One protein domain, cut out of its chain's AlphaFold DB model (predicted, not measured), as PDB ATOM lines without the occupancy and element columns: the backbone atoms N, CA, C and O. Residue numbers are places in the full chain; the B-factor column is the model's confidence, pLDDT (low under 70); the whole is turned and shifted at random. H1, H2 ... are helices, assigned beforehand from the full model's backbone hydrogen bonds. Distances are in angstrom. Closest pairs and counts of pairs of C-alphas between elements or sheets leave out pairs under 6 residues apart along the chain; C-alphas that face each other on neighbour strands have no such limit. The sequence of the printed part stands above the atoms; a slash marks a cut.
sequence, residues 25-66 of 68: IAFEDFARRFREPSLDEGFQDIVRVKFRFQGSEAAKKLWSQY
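AT A GLANCE: This is residues 25 to 66 of the 68 residues of the protein "Polynucleotide" of Aspergillus sclerotialis (UniProt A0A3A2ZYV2). With little regular structure, the model is an open, flat loop of chain: two short helices, H1 and H2, lie apart at the ends of a long link that turns back around residues 39 to 44 and makes most of the length. The 42 printed residues include two named helices, H1 then H2, and no named strand; the class is all helix, with under half of the residues in named elements. The whole is extended, with a radius of gyration of the C-alphas of 15.6 A and spans of 43 by 25 by 10 A.

HOW THE PARTS SIT: H1, residues 25 to 33, and H2, residues 57 to 63, are apart. In both, every O i to N i+4 pair is within hydrogen-bond range. Residues 25 to 36, 39 to 44 and 56 to 62 stand free.

IN THESE COORDINATES: H1 measures 12.5 A, beginning at C-alpha 25 (172.859, 164.643, 112.363). H2 measures 9.7 A, ending at C-alpha 63 (175.543, 146.137, 114.153).

THE WHOLE: The C-alphas of Gly 42 and Ala 58, the two farthest apart, are 43.1 A apart. The link, residues 34 to 56, is long. The printed part has no cut, and no printed residue is under 70 in pLDDT.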
ATOM      1  N   ILE A  25     173.719 163.643 113.023       88.56
ATOM      2  CA  ILE A  25     172.859 164.643 112.363       88.56
ATOM      3  C   ILE A  25     172.999 164.660 110.831       88.56
ATOM      4  O   ILE A  25     172.055 165.023 110.133       88.56
ATOM      5  N   ALA A  26     174.147 164.246 110.287       89.19
ATOM      6  CA  ALA A  26     174.348 164.202 108.842       89.19
ATOM      7  C   ALA A  26     173.470 163.129 108.176       89.19
ATOM      8  O   ALA A  26     173.000 163.335 107.059       89.19
ATOM      9  N   PHE A  27     173.203 162.012 108.865       88.81
ATOM     10  CA  PHE A  27     172.308 160.967 108.362       88.81
ATOM     11  C   PHE A  27     170.851 161.445 108.328       88.81
ATOM     12  O   PHE A  27     170.151 161.206 107.346       88.81
ATOM     13  N   GLU A  28     170.409 162.157 109.369       89.25
ATOM     14  CA  GLU A  28     169.061 162.730 109.432       89.25
ATOM     15  C   GLU A  28     168.858 163.823 108.371       89.25
ATOM     16  O   GLU A  28     167.852 163.817 107.658       89.25
ATOM     17  N   ASP A  29     169.827 164.733 108.206       95.00
ATOM     18  CA  ASP A  29     169.748 165.778 107.180       95.00
ATOM     19  C   ASP A  29     169.729 165.188 105.764       95.00
ATOM     20  O   ASP A  29     168.931 165.630 104.933       95.00
ATOM     21  N   PHE A  30     170.539 164.152 105.509       93.88
ATOM     22  CA  PHE A  30     170.509 163.419 104.245       93.88
ATOM     23  C   PHE A  30     169.134 162.792 103.995       93.88
ATOM     24  O   PHE A  30     168.539 163.033 102.947       93.88
ATOM     25  N   ALA A  31     168.597 162.039 104.962       93.50
ATOM     26  CA  ALA A  31     167.303 161.373 104.824       93.50
ATOM     27  C   ALA A  31     166.164 162.370 104.559       93.50
ATOM     28  O   ALA A  31     165.318 162.129 103.702       93.50
ATOM     29  N   ARG A  32     166.175 163.524 105.236       96.31
ATOM     30  CA  ARG A  32     165.175 164.587 105.055       96.31
ATOM     31  C   ARG A  32     165.179 165.188 103.647       96.31
ATOM     32  O   ARG A  32     164.134 165.618 103.166       96.31
ATOM     33  N   ARG A  33     166.348 165.286 103.017       96.62
ATOM     34  CA  ARG A  33     166.526 165.920 101.699       96.62
ATOM     35  C   ARG A  33     166.567 164.917 100.552       96.62
ATOM     36  O   ARG A  33     166.613 165.338  99.397       96.62
ATOM     37  N   PHE A  34     166.587 163.622 100.857       95.75
ATOM     38  CA  PHE A  34     166.732 162.571  99.866       95.75
ATOM     39  C   PHE A  34     165.608 162.628  98.824       95.75
ATOM     40  O   PHE A  34     164.422 162.703  99.148       95.75
ATOM     41  N   ARG A  35     166.006 162.573  97.554       96.25
ATOM     42  CA  ARG A  35     165.138 162.469  96.379       96.25
ATOM     43  C   ARG A  35     165.665 161.285  95.576       96.25
ATOM     44  O   ARG A  35     166.865 161.231  95.309       96.25
ATOM     45  N   GLU A  36     164.805 160.314  95.271       95.69
ATOM     46  CA  GLU A  36     165.214 159.167  94.455       95.69
ATOM     47  C   GLU A  36     165.559 159.665  93.043       95.69
ATOM     48  O   GLU A  36     164.771 160.440  92.497       95.69
ATOM     49  N   PRO A  37     166.716 159.272  92.475       96.44
ATOM     50  CA  PRO A  37     167.092 159.697  91.136       96.44
ATOM     51  C   PRO A  37     166.097 159.170  90.105       96.44
ATOM     52  O   PRO A  37     165.613 158.038  90.219       96.44
ATOM     53  N   SER A  38     165.837 159.960  89.070       97.38
ATOM     54  CA  SER A  38     164.924 159.607  87.990       97.38
ATOM     55  C   SER A  38     165.503 159.934  86.612       97.38
ATOM     56  O   SER A  38     166.320 160.836  86.441       97.38
ATOM     57  N   LEU A  39     165.124 159.156  85.591       97.38
ATOM     58  CA  LEU A  39     165.688 159.313  84.242       97.38
ATOM     59  C   LEU A  39     165.342 160.672  83.608       97.38
ATOM     60  O   LEU A  39     166.092 161.155  82.764       97.38
ATOM     61  N   ASP A  40     164.246 161.311  84.026       97.19
ATOM     62  CA  ASP A  40     163.846 162.646  83.565       97.19
ATOM     63  C   ASP A  40     164.787 163.772  84.025       97.19
ATOM     64  O   ASP A  40     164.772 164.849  83.434       97.19
ATOM     65  N   GLU A  41     165.677 163.513  84.989       96.62
ATOM     66  CA  GLU A  41     166.774 164.423  85.343       96.62
ATOM     67  C   GLU A  41     167.896 164.451  84.283       96.62
ATOM     68  O   GLU A  41     168.773 165.315  84.334       96.62
ATOM     69  N   GLY A  42     167.878 163.528  83.309       97.81
ATOM     70  CA  GLY A  42     168.866 163.437  82.228       97.81
ATOM     71  C   GLY A  42     169.976 162.404  82.451       97.81
ATOM     72  O   GLY A  42     170.990 162.433  81.748       97.81
ATOM     73  N   PHE A  43     169.814 161.485  83.407       97.50
ATOM     74  CA  PHE A  43     170.733 160.355  83.578       97.50
ATOM     75  C   PHE A  43     170.623 159.363  82.412       97.50
ATOM     76  O   PHE A  43     169.531 159.066  81.932       97.50
ATOM     77  N   GLN A  44     171.760 158.806  81.978       97.75
ATOM     78  CA  GLN A  44     171.780 157.756  80.952       97.75
ATOM     79  C   GLN A  44     171.219 156.425  81.476       97.75
ATOM     80  O   GLN A  44     170.534 155.719  80.741       97.75
ATOM     81  N   ASP A  45     171.531 156.080  82.726       97.31
ATOM     82  CA  ASP A  45     171.075 154.865  83.402       97.31
ATOM     83  C   ASP A  45     171.102 155.070  84.926       97.31
ATOM     84  O   ASP A  45     171.824 155.933  85.435       97.31
ATOM     85  N   ILE A  46     170.325 154.268  85.657       97.31
ATOM     86  CA  ILE A  46     170.246 154.279  87.120       97.31
ATOM     87  C   ILE A  46     170.522 152.871  87.649       97.31
ATOM     88  O   ILE A  46     169.688 151.967  87.573       97.31
ATOM     89  N   VAL A  47     171.685 152.700  88.280       96.88
ATOM     90  CA  VAL A  47     172.095 151.424  88.879       96.88
ATOM     91  C   VAL A  47     171.768 151.407  90.371       96.88
ATOM     92  O   VAL A  47     172.392 152.100  91.176       96.88
ATOM     93  N   ARG A  48     170.813 150.564  90.774       94.75
ATOM     94  CA  ARG A  48     170.447 150.401  92.188       94.75
ATOM     95  C   ARG A  48     171.399 149.442  92.900       94.75
ATOM     96  O   ARG A  48     171.356 148.231  92.689       94.75
ATOM     97  N   VAL A  49     172.203 149.974  93.817       94.69
ATOM     98  CA  VAL A  49     173.098 149.173  94.663       94.69
ATOM     99  C   VAL A  49     172.410 148.851  95.986       94.69
ATOM    100  O   VAL A  49     171.994 149.742  96.723       94.69
ATOM    101  N   LYS A  50     172.277 147.558  96.298       90.00
ATOM    102  CA  LYS A  50     171.734 147.105  97.586       90.00
ATOM    103  C   LYS A  50     172.840 147.047  98.632       90.00
ATOM    104  O   LYS A  50     173.917 146.513  98.365       90.00
ATOM    105  N   PHE A  51     172.539 147.518  99.838       89.75
ATOM    106  CA  PHE A  51     173.407 147.297 100.987       89.75
ATOM    107  C   PHE A  51     173.524 145.794 101.283       89.75
ATOM    108  O   PHE A  51     172.530 145.063 101.290       89.75
ATOM    109  N   ARG A  52     174.750 145.336 101.538       88.94
ATOM    110  CA  ARG A  52     175.052 143.975 101.980       88.94
ATOM    111  C   ARG A  52     176.033 144.060 103.138       88.94
ATOM    112  O   ARG A  52     177.164 144.496 102.948       88.94
ATOM    113  N   PHE A  53     175.610 143.598 104.309       87.94
ATOM    114  CA  PHE A  53     176.508 143.467 105.450       87.94
ATOM    115  C   PHE A  53     177.620 142.453 105.135       87.94
ATOM    116  O   PHE A  53     177.340 141.362 104.632       87.94
ATOM    117  N   GLN A  54     178.865 142.810 105.441       87.62
ATOM    118  CA  GLN A  54     180.031 141.936 105.330       87.62
ATOM    119  C   GLN A  54     180.688 141.822 106.705       87.62
ATOM    120  O   GLN A  54     181.105 142.819 107.285       87.62
ATOM    121  N   GLY A  55     180.759 140.606 107.236       86.81
ATOM    122  CA  GLY A  55     181.294 140.338 108.565       86.81
ATOM    123  C   GLY A  55     180.735 139.038 109.131       86.81
ATOM    124  O   GLY A  55     179.967 138.342 108.469       86.81
ATOM    125  N   SER A  56     181.123 138.703 110.360       90.19
ATOM    126  CA  SER A  56     180.587 137.532 111.058       90.19
ATOM    127  C   SER A  56     179.150 137.763 111.535       90.19
ATOM    128  O   SER A  56     178.717 138.900 111.722       90.19
ATOM    129  N   GLU A  57     178.424 136.681 111.826       90.25
ATOM    130  CA  GLU A  57     177.085 136.760 112.427       90.25
ATOM    131  C   GLU A  57     177.092 137.494 113.779       90.25
ATOM    132  O   GLU A  57     176.168 138.242 114.093       90.25
ATOM    133  N   ALA A  58     178.169 137.355 114.562       90.19
ATOM    134  CA  ALA A  58     178.341 138.102 115.806       90.19
ATOM    135  C   ALA A  58     178.469 139.615 115.553       90.19
ATOM    136  O   ALA A  58     177.826 140.409 116.238       90.19
ATOM    137  N   ALA A  59     179.249 140.012 114.539       87.00
ATOM    138  CA  ALA A  59     179.381 141.412 114.144       87.00
ATOM    139  C   ALA A  59     178.054 141.970 113.613       87.00
ATOM    140  O   ALA A  59     177.663 143.076 113.979       87.00
ATOM    141  N   LYS A  60     177.320 141.182 112.819       88.44
ATOM    142  CA  LYS A  60     175.998 141.551 112.307       88.44
ATOM    143  C   LYS A  60     174.991 141.773 113.433       88.44
ATOM    144  O   LYS A  60     174.279 142.769 113.411       88.44
ATOM    145  N   LYS A  61     174.962 140.878 114.429       89.31
ATOM    146  CA  LYS A  61     174.078 140.984 115.598       89.31
ATOM    147  C   LYS A  61     174.338 142.262 116.394       89.31
ATOM    148  O   LYS A  61     173.385 142.906 116.820       89.31
ATOM    149  N   LEU A  62     175.607 142.624 116.585       86.75
ATOM    150  CA  LEU A  62     175.979 143.878 117.240       86.75
ATOM    151  C   LEU A  62     175.581 145.088 116.384       86.75
ATOM    152  O   LEU A  62     174.961 146.016 116.888       86.75
ATOM    153  N   TRP A  63     175.884 145.061 115.085       84.12
ATOM    154  CA  TRP A  63     175.543 146.137 114.153       84.12
ATOM    155  C   TRP A  63     174.031 146.414 114.116       84.12
ATOM    156  O   TRP A  63     173.621 147.566 114.236       84.12
ATOM    157  N   SER A  64     173.196 145.370 114.068       85.38
ATOM    158  CA  SER A  64     171.731 145.506 114.014       85.38
ATOM    159  C   SER A  64     171.092 146.091 115.277       85.38
ATOM    160  O   SER A  64     169.929 146.469 115.251       85.38
ATOM    161  N   GLN A  65     171.815 146.153 116.402       83.75
ATOM    162  CA  GLN A  65     171.297 146.812 117.610       83.75
ATOM    163  C   GLN A  65     171.216 148.333 117.450       83.75
ATOM    164  O   GLN A  65     170.422 148.973 118.134       83.75
ATOM    165  N   TYR A  66     172.035 148.899 116.563       74.00
ATOM    166  CA  TYR A  66     172.165 150.344 116.371       74.00
ATOM    167  C   TYR A  66     171.664 150.820 115.001       74.00
ATOM    168  O   TYR A  66     171.464 152.016 114.820       74.00
TER     169      TYR A  66